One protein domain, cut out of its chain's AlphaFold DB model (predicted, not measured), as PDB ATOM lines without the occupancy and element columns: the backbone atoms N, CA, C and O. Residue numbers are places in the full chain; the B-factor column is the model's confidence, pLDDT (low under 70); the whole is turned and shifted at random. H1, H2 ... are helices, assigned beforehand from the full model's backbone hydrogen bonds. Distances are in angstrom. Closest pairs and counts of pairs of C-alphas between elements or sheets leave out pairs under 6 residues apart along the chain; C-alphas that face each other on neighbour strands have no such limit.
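Overview. This is residues 2 to 76 of the 83 residues of an uncharacterized protein of Syntrophus sp. PtaB.Bin138 (UniProt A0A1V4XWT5). Two long helices, H1 and H3, make an open V: the first part of H3 packs on the later half of H1, and from there residues 2 to 13 and residues 58 to 76 stick out as two free arms. Short helix H2 lies in the turn of the chain between them, near the point of the V. The printed part has 75 residues with three named helices, in the order H1, H2, H3, and no named strand; its class is all helix. It is only just extended, close to loose, with a radius of gyration of the C-alphas of 17.2 A, and its flat outline spans 55 by 33 by 17 A.

Along the chain. H1, residues 3 to 32, begins at C-alpha 3 at (34.163, -22.371, -27.493) and measures 43.6 A from first to last C-alpha. H2, residues 37 to 42, measures 8.8 A. H3, residues 47 to 76, measures 43.9 A, from C-alpha 47 at (46.670, -50.728, -33.749) to C-alpha 76 at (46.170, -12.459, -55.152).

Arrangement. H1 touches H3 with residues 18 to 26 alone, and H3 touches H1 with residues 49 to 54 alone. Their closest C-alphas, those of Met 22 and Asp 49, are 5.5 A apart. H1 and H3 run opposite ways at a steep tilt of 59 degrees. H1 and H2 only just touch, with 3 pairs of C-alphas within 8 A, through residues 27 to 31 of H1 alone; the closest C-alphas, those of Gln 27 and Ile 40, are 6.0 A apart. They run opposite ways at a steep tilt of 50 degrees. H2 and H3 are apart. In H1 and H2 every O i to N i+4 pair is within hydrogen-bond range; in H3 25 of 26 are.

Size, cuts and confidence. The C-alphas of Glu 38 and Ser 76, the two farthest apart, are 56.1 A apart. The printed part has no cut, and both links, H1 to H2 and H2 to H3, are tight. Without the stretches that stand free, the body has 44 residues and spans 29 by 16 by 14 A. The mean pLDDT of the printed part is 82.3; residue 2 and residues 72 to 76 are under 70.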
ATOM      1  N   LYS A   2      29.691 -21.901 -25.684       62.44
ATOM      2  CA  LYS A   2      31.080 -21.606 -25.275       62.44
ATOM      3  C   LYS A   2      32.034 -22.383 -26.191       62.44
ATOM      4  O   LYS A   2      31.711 -23.509 -26.553       62.44
ATOM      5  N   THR A   3      33.171 -21.798 -26.559       72.31
ATOM      6  CA  THR A   3      34.163 -22.371 -27.493       72.31
ATOM      7  C   THR A   3      34.586 -23.801 -27.124       72.31
ATOM      8  O   THR A   3      34.779 -24.632 -28.000       72.31
ATOM      9  N   GLU A   4      34.636 -24.117 -25.830       72.56
ATOM     10  CA  GLU A   4      34.956 -25.450 -25.297       72.56
ATOM     11  C   GLU A   4      33.959 -26.532 -25.752       72.56
ATOM     12  O   GLU A   4      34.378 -27.581 -26.228       72.56
ATOM     13  N   LEU A   5      32.651 -26.247 -25.722       74.44
ATOM     14  CA  LEU A   5      31.602 -27.177 -26.170       74.44
ATOM     15  C   LEU A   5      31.664 -27.439 -27.680       74.44
ATOM     16  O   LEU A   5      31.363 -28.540 -28.130       74.44
ATOM     17  N   LEU A   6      32.037 -26.425 -28.468       72.50
ATOM     18  CA  LEU A   6      32.218 -26.590 -29.910       72.50
ATOM     19  C   LEU A   6      33.440 -27.469 -30.206       72.50
ATOM     20  O   LEU A   6      33.364 -28.345 -31.060       72.50
ATOM     21  N   ASN A   7      34.533 -27.273 -29.469       71.44
ATOM     22  CA  ASN A   7      35.746 -28.074 -29.619       71.44
ATOM     23  C   ASN A   7      35.518 -29.539 -29.224       71.44
ATOM     24  O   ASN A   7      35.960 -30.431 -29.941       71.44
ATOM     25  N   GLU A   8      34.806 -29.800 -28.123       74.44
ATOM     26  CA  GLU A   8      34.450 -31.164 -27.704       74.44
ATOM     27  C   GLU A   8      33.537 -31.861 -28.717       74.44
ATOM     28  O   GLU A   8      33.744 -33.036 -29.025       74.44
ATOM     29  N   TYR A   9      32.563 -31.134 -29.273       80.19
ATOM     30  CA  TYR A   9      31.697 -31.645 -30.334       80.19
ATOM     31  C   TYR A   9      32.506 -32.017 -31.582       80.19
ATOM     32  O   TYR A   9      32.450 -33.158 -32.028       80.19
ATOM     33  N   ILE A  10      33.329 -31.092 -32.089       77.06
ATOM     34  CA  ILE A  10      34.176 -31.330 -33.266       77.06
ATOM     35  C   ILE A  10      35.118 -32.514 -33.024       77.06
ATOM     36  O   ILE A  10      35.247 -33.388 -33.877       77.06
ATOM     37  N   PHE A  11      35.752 -32.579 -31.852       77.38
ATOM     38  CA  PHE A  11      36.642 -33.685 -31.512       77.38
ATOM     39  C   PHE A  11      35.905 -35.030 -31.477       77.38
ATOM     40  O   PHE A  11      36.426 -36.028 -31.972       77.38
ATOM     41  N   THR A  12      34.690 -35.057 -30.927       82.75
ATOM     42  CA  THR A  12      33.859 -36.267 -30.878       82.75
ATOM     43  C   THR A  12      33.500 -36.752 -32.279       82.75
ATOM     44  O   THR A  12      33.683 -37.936 -32.565       82.75
ATOM     45  N   GLU A  13      33.066 -35.850 -33.162       86.56
ATOM     46  CA  GLU A  13      32.734 -36.179 -34.554       86.56
ATOM     47  C   GLU A  13      33.955 -36.727 -35.302       86.56
ATOM     48  O   GLU A  13      33.877 -37.793 -35.914       86.56
ATOM     49  N   ILE A  14      35.119 -36.085 -35.152       82.94
ATOM     50  CA  ILE A  14      36.374 -36.558 -35.753       82.94
ATOM     51  C   ILE A  14      36.706 -37.973 -35.264       82.94
ATOM     52  O   ILE A  14      36.996 -38.862 -36.063       82.94
ATOM     53  N   VAL A  15      36.651 -38.228 -33.954       84.31
ATOM     54  CA  VAL A  15      36.942 -39.564 -33.406       84.31
ATOM     55  C   VAL A  15      35.956 -40.612 -33.933       84.31
ATOM     56  O   VAL A  15      36.365 -41.741 -34.226       84.31
ATOM     57  N   LEU A  16      34.681 -40.251 -34.085       87.19
ATOM     58  CA  LEU A  16      33.640 -41.136 -34.596       87.19
ATOM     59  C   LEU A  16      33.874 -41.496 -36.070       87.19
ATOM     60  O   LEU A  16      33.826 -42.676 -36.427       87.19
ATOM     61  N   GLU A  17      34.203 -40.512 -36.908       85.12
ATOM     62  CA  GLU A  17      34.539 -40.727 -38.318       85.12
ATOM     63  C   GLU A  17      35.762 -41.637 -38.479       85.12
ATOM     64  O   GLU A  17      35.734 -42.590 -39.266       85.12
ATOM     65  N   ILE A  18      36.809 -41.424 -37.673       85.06
ATOM     66  CA  ILE A  18      38.010 -42.273 -37.671       85.06
ATOM     67  C   ILE A  18      37.650 -43.706 -37.281       85.06
ATOM     68  O   ILE A  18      38.097 -44.655 -37.929       85.06
ATOM     69  N   ALA A  19      36.836 -43.889 -36.239       86.50
ATOM     70  CA  ALA A  19      36.398 -45.209 -35.797       86.50
ATOM     71  C   ALA A  19      35.636 -45.964 -36.894       86.50
ATOM     72  O   ALA A  19      35.898 -47.146 -37.141       86.50
ATOM     73  N   GLN A  20      34.745 -45.270 -37.602       87.12
ATOM     74  CA  GLN A  20      34.006 -45.834 -38.727       87.12
ATOM     75  C   GLN A  20      34.917 -46.151 -39.919       87.12
ATOM     76  O   GLN A  20      34.766 -47.205 -40.539       87.12
ATOM     77  N   ALA A  21      35.878 -45.282 -40.240       84.69
ATOM     78  CA  ALA A  21      36.855 -45.523 -41.299       84.69
ATOM     79  C   ALA A  21      37.726 -46.754 -40.999       84.69
ATOM     80  O   ALA A  21      37.852 -47.636 -41.850       84.69
ATOM     81  N   MET A  22      38.238 -46.879 -39.767       89.31
ATOM     82  CA  MET A  22      38.978 -48.067 -39.322       89.31
ATOM     83  C   MET A  22      38.145 -49.342 -39.491       89.31
ATOM     84  O   MET A  22      38.642 -50.344 -40.006       89.31
ATOM     85  N   ARG A  23      36.867 -49.309 -39.083       89.25
ATOM     86  CA  ARG A  23      35.985 -50.474 -39.182       89.25
ATOM     87  C   ARG A  23      35.722 -50.874 -40.633       89.25
ATOM     88  O   ARG A  23      35.820 -52.059 -40.943       89.25
ATOM     89  N   ARG A  24      35.430 -49.905 -41.506       88.31
ATOM     90  CA  ARG A  24      35.180 -50.140 -42.938       88.31
ATOM     91  C   ARG A  24      36.409 -50.696 -43.647       88.31
ATOM     92  O   ARG A  24      36.290 -51.704 -44.333       88.31
ATOM     93  N   ASN A  25      37.583 -50.107 -43.425       87.88
ATOM     94  CA  ASN A  25      38.821 -50.574 -44.051       87.88
ATOM     95  C   ASN A  25      39.159 -52.005 -43.634       87.88
ATOM     96  O   ASN A  25      39.522 -52.825 -44.474       87.88
ATOM     97  N   ARG A  26      39.000 -52.327 -42.345       88.88
ATOM     98  CA  ARG A  26      39.234 -53.685 -41.855       88.88
ATOM     99  C   ARG A  26      38.245 -54.680 -42.453       88.88
ATOM    100  O   ARG A  26      38.656 -55.755 -42.869       88.88
ATOM    101  N   GLN A  27      36.964 -54.317 -42.517       90.94
ATOM    102  CA  GLN A  27      35.948 -55.143 -43.160       90.94
ATOM    103  C   GLN A  27      36.301 -55.414 -44.625       90.94
ATOM    104  O   GLN A  27      36.374 -56.572 -45.010       90.94
ATOM    105  N   GLN A  28      36.600 -54.375 -45.408       90.44
ATOM    106  CA  GLN A  28      36.973 -54.522 -46.818       90.44
ATOM    107  C   GLN A  28      38.215 -55.399 -46.993       90.44
ATOM    108  O   GLN A  28      38.234 -56.271 -47.854       90.44
ATOM    109  N   GLN A  29      39.242 -55.204 -46.162       90.75
ATOM    110  CA  GLN A  29      40.445 -56.031 -46.208       90.75
ATOM    111  C   GLN A  29      40.119 -57.508 -45.942       90.75
ATOM    112  O   GLN A  29      40.562 -58.379 -46.681       90.75
ATOM    113  N   MET A  30      39.317 -57.793 -44.917       92.31
ATOM    114  CA  MET A  30      38.929 -59.159 -44.571       92.31
ATOM    115  C   MET A  30      38.028 -59.804 -45.633       92.31
ATOM    116  O   MET A  30      38.181 -60.986 -45.924       92.31
ATOM    117  N   GLU A  31      37.124 -59.039 -46.247       93.19
ATOM    118  CA  GLU A  31      36.306 -59.500 -47.376       93.19
ATOM    119  C   GLU A  31      37.185 -59.867 -48.582       93.19
ATOM    120  O   GLU A  31      36.966 -60.902 -49.210       93.19
ATOM    121  N   LEU A  32      38.224 -59.072 -48.869       93.25
ATOM    122  CA  LEU A  32      39.214 -59.368 -49.914       93.25
ATOM    123  C   LEU A  32      40.062 -60.607 -49.593       93.25
ATOM    124  O   LEU A  32      40.449 -61.340 -50.502       93.25
ATOM    125  N   GLU A  33      40.332 -60.859 -48.313       93.81
ATOM    126  CA  GLU A  33      41.019 -62.061 -47.820       93.81
ATOM    127  C   GLU A  33      40.097 -63.300 -47.773       93.81
ATOM    128  O   GLU A  33      40.554 -64.400 -47.462       93.81
ATOM    129  N   GLY A  34      38.813 -63.151 -48.122       94.12
ATOM    130  CA  GLY A  34      37.838 -64.242 -48.180       94.12
ATOM    131  C   GLY A  34      37.204 -64.603 -46.835       94.12
ATOM    132  O   GLY A  34      36.611 -65.675 -46.716       94.12
ATOM    133  N   ALA A  35      37.311 -63.734 -45.828       92.50
ATOM    134  CA  ALA A  35      36.684 -63.945 -44.530       92.50
ATOM    135  C   ALA A  35      35.152 -63.892 -44.628       92.50
ATOM    136  O   ALA A  35      34.565 -63.083 -45.352       92.50
ATOM    137  N   SER A  36      34.486 -64.728 -43.838       93.06
ATOM    138  CA  SER A  36      33.034 -64.702 -43.685       93.06
ATOM    139  C   SER A  36      32.560 -63.475 -42.892       93.06
ATOM    140  O   SER A  36      33.291 -62.882 -42.096       93.06
ATOM    141  N   GLN A  37      31.279 -63.125 -43.041       88.75
ATOM    142  CA  GLN A  37      30.653 -62.038 -42.272       88.75
ATOM    143  C   GLN A  37      30.711 -62.279 -40.751       88.75
ATOM    144  O   GLN A  37      30.825 -61.330 -39.974       88.75
ATOM    145  N   GLU A  38      30.685 -63.540 -40.312       91.75
ATOM    146  CA  GLU A  38      30.801 -63.893 -38.896       91.75
ATOM    147  C   GLU A  38      32.218 -63.642 -38.352       91.75
ATOM    148  O   GLU A  38      32.379 -63.126 -37.243       91.75
ATOM    149  N   GLU A  39      33.249 -63.938 -39.148       88.81
ATOM    150  CA  GLU A  39      34.643 -63.635 -38.810       88.81
ATOM    151  C   GLU A  39      34.889 -62.125 -38.765       88.81
ATOM    152  O   GLU A  39      35.478 -61.624 -37.805       88.81
ATOM    153  N   ILE A  40      34.367 -61.371 -39.735       88.00
ATOM    154  CA  ILE A  40      34.442 -59.902 -39.757       88.00
ATOM    155  C   ILE A  40      33.793 -59.309 -38.499       88.00
ATOM    156  O   ILE A  40      34.377 -58.445 -37.836       88.00
ATOM    157  N   ALA A  41      32.601 -59.785 -38.121       86.25
ATOM    158  CA  ALA A  41      31.880 -59.310 -36.939       86.25
ATOM    159  C   ALA A  41      32.666 -59.526 -35.636       86.25
ATOM    160  O   ALA A  41      32.678 -58.645 -34.775       86.25
ATOM    161  N   LYS A  42      33.359 -60.661 -35.505       89.62
ATOM    162  CA  LYS A  42      34.106 -61.036 -34.292       89.62
ATOM    163  C   LYS A  42      35.509 -60.440 -34.218       89.62
ATOM    164  O   LYS A  42      36.129 -60.464 -33.157       89.62
ATOM    165  N   THR A  43      36.020 -59.906 -35.323       85.69
ATOM    166  CA  THR A  43      37.406 -59.451 -35.382       85.69
ATOM    167  C   THR A  43      37.547 -58.021 -34.839       85.69
ATOM    168  O   THR A  43      36.895 -57.100 -35.349       85.69
ATOM    169  N   PRO A  44      38.411 -57.799 -33.827       89.00
ATOM    170  CA  PRO A  44      38.612 -56.490 -33.215       89.00
ATOM    171  C   PRO A  44      39.427 -55.555 -34.114       89.00
ATOM    172  O   PRO A  44      40.212 -56.002 -34.949       89.00
ATOM    173  N   ILE A  45      39.276 -54.246 -33.896       88.88
ATOM    174  CA  ILE A  45      40.155 -53.237 -34.499       88.88
ATOM    175  C   ILE A  45      41.541 -53.331 -33.858       88.88
ATOM    176  O   ILE A  45      41.677 -53.411 -32.637       88.88
ATOM    177  N   THR A  46      42.574 -53.315 -34.691       89.31
ATOM    178  CA  THR A  46      43.976 -53.395 -34.282       89.31
ATOM    179  C   THR A  46      44.646 -52.023 -34.297       89.31
ATOM    180  O   THR A  46      44.147 -51.053 -34.868       89.31
ATOM    181  N   ILE A  47      45.833 -51.937 -33.691       87.56
ATOM    182  CA  ILE A  47      46.670 -50.728 -33.749       87.56
ATOM    183  C   ILE A  47      47.051 -50.385 -35.197       87.56
ATOM    184  O   ILE A  47      47.169 -49.209 -35.534       87.56
ATOM    185  N   GLU A  48      47.217 -51.389 -36.056       88.12
ATOM    186  CA  GLU A  48      47.571 -51.169 -37.456       88.12
ATOM    187  C   GLU A  48      46.426 -50.514 -38.235       88.12
ATOM    188  O   GLU A  48      46.652 -49.571 -38.991       88.12
ATOM    189  N   ASP A  49      45.181 -50.913 -37.967       86.56
ATOM    190  CA  ASP A  49      44.003 -50.252 -38.541       86.56
ATOM    191  C   ASP A  49      43.944 -48.773 -38.130       86.56
ATOM    192  O   ASP A  49      43.638 -47.902 -38.945       86.56
ATOM    193  N   ARG A  50      44.321 -48.474 -36.877       86.12
ATOM    194  CA  ARG A  50      44.417 -47.099 -36.375       86.12
ATOM    195  C   ARG A  50      45.499 -46.291 -37.074       86.12
ATOM    196  O   ARG A  50      45.260 -45.136 -37.411       86.12
ATOM    197  N   ARG A  51      46.669 -46.880 -37.319       88.50
ATOM    198  CA  ARG A  51      47.746 -46.222 -38.076       88.50
ATOM    199  C   ARG A  51      47.312 -45.910 -39.503       88.50
ATOM    200  O   ARG A  51      47.509 -44.783 -39.943       88.50
ATOM    201  N   LYS A  52      46.662 -46.859 -40.183       85.50
ATOM    202  CA  LYS A  52      46.115 -46.654 -41.532       85.50
ATOM    203  C   LYS A  52      45.095 -45.514 -41.564       85.50
ATOM    204  O   LYS A  52      45.181 -44.650 -42.428       85.50
ATOM    205  N   ALA A  53      44.164 -45.473 -40.610       83.25
ATOM    206  CA  ALA A  53      43.167 -44.404 -40.551       83.25
ATOM    207  C   ALA A  53      43.788 -43.026 -40.269       83.25
ATOM    208  O   ALA A  53      43.405 -42.051 -40.904       83.25
ATOM    209  N   LEU A  54      44.778 -42.940 -39.376       84.19
ATOM    210  CA  LEU A  54      45.497 -41.684 -39.126       84.19
ATOM    211  C   LEU A  54      46.304 -41.218 -40.343       84.19
ATOM    212  O   LEU A  54      46.331 -40.027 -40.625       84.19
ATOM    213  N   ALA A  55      46.927 -42.140 -41.082       85.62
ATOM    214  CA  ALA A  55      47.641 -41.803 -42.311       85.62
ATOM    215  C   ALA A  55      46.699 -41.235 -43.388       85.62
ATOM    216  O   ALA A  55      47.061 -40.281 -44.071       85.62
ATOM    217  N   LEU A  56      45.481 -41.779 -43.503       81.06
ATOM    218  CA  LEU A  56      44.452 -41.233 -44.393       81.06
ATOM    219  C   LEU A  56      44.051 -39.814 -43.982       81.06
ATOM    220  O   LEU A  56      44.040 -38.926 -44.824       81.06
ATOM    221  N   LEU A  57      43.796 -39.575 -42.694       80.12
ATOM    222  CA  LEU A  57      43.472 -38.228 -42.212       80.12
ATOM    223  C   LEU A  57      44.589 -37.217 -42.453       80.12
ATOM    224  O   LEU A  57      44.309 -36.067 -42.771       80.12
ATOM    225  N   GLU A  58      45.844 -37.623 -42.278       84.06
ATOM    226  CA  GLU A  58      46.982 -36.749 -42.553       84.06
ATOM    227  C   GLU A  58      47.032 -36.371 -44.039       84.06
ATOM    228  O   GLU A  58      47.266 -35.212 -44.375       84.06
ATOM    229  N   SER A  59      46.735 -37.326 -44.928       84.31
ATOM    230  CA  SER A  59      46.608 -37.069 -46.365       84.31
ATOM    231  C   SER A  59      45.465 -36.099 -46.679       84.31
ATOM    232  O   SER A  59      45.664 -35.160 -47.447       84.31
ATOM    233  N   GLU A  60      44.286 -36.289 -46.080       80.88
ATOM    234  CA  GLU A  60      43.135 -35.386 -46.248       80.88
ATOM    235  C   GLU A  60      43.457 -33.974 -45.744       80.88
ATOM    236  O   GLU A  60      43.206 -32.986 -46.433       80.88
ATOM    237  N   ARG A  61      44.100 -33.866 -44.573       84.62
ATOM    238  CA  ARG A  61      44.573 -32.589 -44.023       84.62
ATOM    239  C   ARG A  61      45.497 -31.885 -45.007       84.62
ATOM    240  O   ARG A  61      45.324 -30.694 -45.254       84.62
ATOM    241  N   GLN A  62      46.466 -32.606 -45.562       82.38
ATOM    242  CA  GLN A  62      47.409 -32.040 -46.516       82.38
ATOM    243  C   GLN A  62      46.703 -31.570 -47.795       82.38
ATOM    244  O   GLN A  62      47.006 -30.486 -48.282       82.38
ATOM    245  N   HIS A  63      45.733 -32.338 -48.298       79.31
ATOM    246  CA  HIS A  63      44.942 -31.959 -49.466       79.31
ATOM    247  C   HIS A  63      44.131 -30.679 -49.226       79.31
ATOM    248  O   HIS A  63      44.173 -29.762 -50.042       79.31
ATOM    249  N   VAL A  64      43.459 -30.574 -48.074       77.25
ATOM    250  CA  VAL A  64      42.731 -29.357 -47.681       77.25
ATOM    251  C   VAL A  64      43.674 -28.159 -47.579       77.25
ATOM    252  O   VAL A  64      43.333 -27.084 -48.066       77.25
ATOM    253  N   MET A  65      44.858 -28.325 -46.985       78.81
ATOM    254  CA  MET A  65      45.853 -27.249 -46.906       78.81
ATOM    255  C   MET A  65      46.285 -26.773 -48.296       78.81
ATOM    256  O   MET A  65      46.311 -25.571 -48.532       78.81
ATOM    257  N   THR A  66      46.544 -27.694 -49.228       84.81
ATOM    258  CA  THR A  66      46.871 -27.349 -50.619       84.81
ATOM    259  C   THR A  66      45.736 -26.582 -51.301       84.81
ATOM    260  O   THR A  66      45.985 -25.538 -51.888       84.81
ATOM    261  N   LEU A  67      44.481 -27.023 -51.158       76.81
ATOM    262  CA  LEU A  67      43.324 -26.304 -51.713       76.81
ATOM    263  C   LEU A  67      43.163 -24.895 -51.116       76.81
ATOM    264  O   LEU A  67      42.772 -23.961 -51.810       76.81
ATOM    265  N   LEU A  68      43.454 -24.722 -49.822       75.88
ATOM    266  CA  LEU A  68      43.415 -23.410 -49.171       75.88
ATOM    267  C   LEU A  68      44.529 -22.483 -49.670       75.88
ATOM    268  O   LEU A  68      44.288 -21.284 -49.817       75.88
ATOM    269  N   GLU A  69      45.721 -23.022 -49.926       79.62
ATOM    270  CA  GLU A  69      46.829 -22.290 -50.549       79.62
ATOM    271  C   GLU A  69      46.473 -21.863 -51.981       79.62
ATOM    272  O   GLU A  69      46.655 -20.691 -52.311       79.62
ATOM    273  N   GLU A  70      45.885 -22.759 -52.783       76.56
ATOM    274  CA  GLU A  70      45.406 -22.474 -54.147       76.56
ATOM    275  C   GLU A  70      44.353 -21.354 -54.163       76.56
ATOM    276  O   GLU A  70      44.468 -20.386 -54.920       76.56
ATOM    277  N   LEU A  71      43.373 -21.413 -53.256       70.75
ATOM    278  CA  LEU A  71      42.388 -20.343 -53.095       70.75
ATOM    279  C   LEU A  71      43.050 -19.015 -52.707       70.75
ATOM    280  O   LEU A  71      42.652 -17.966 -53.205       70.75
ATOM    281  N   HIS A  72      44.060 -19.032 -51.831       60.22
ATOM    282  CA  HIS A  72      44.790 -17.816 -51.461       60.22
ATOM    283  C   HIS A  72      45.578 -17.224 -52.636       60.22
ATOM    284  O   HIS A  72      45.645 -15.998 -52.758       60.22
ATOM    285  N   SER A  73      46.140 -18.060 -53.514       58.91
ATOM    286  CA  SER A  73      46.796 -17.590 -54.738       58.91
ATOM    287  C   SER A  73      45.809 -17.009 -55.753       58.91
ATOM    288  O   SER A  73      46.105 -15.953 -56.316       58.91
ATOM    289  N   ASP A  74      44.614 -17.587 -55.906       54.88
ATOM    290  CA  ASP A  74      43.596 -17.114 -56.861       54.88
ATOM    291  C   ASP A  74      43.044 -15.717 -56.513       54.88
ATOM    292  O   ASP A  74      42.672 -14.948 -57.400       54.88
ATOM    293  N   PHE A  75      43.024 -15.330 -55.232       51.12
ATOM    294  CA  PHE A  75      42.639 -13.968 -54.826       51.12
ATOM    295  C   PHE A  75      43.769 -12.937 -54.952       51.12
ATOM    296  O   PHE A  75      43.495 -11.735 -54.948       51.12
ATOM    297  N   SER A  76      45.025 -13.373 -55.067       50.69
ATOM    298  CA  SER A  76      46.170 -12.459 -55.152       50.69
ATOM    299  C   SER A  76      46.285 -11.785 -56.526       50.69
ATOM    300  O   SER A  76      46.616 -10.600 -56.598       50.69
TER     301      SER A  76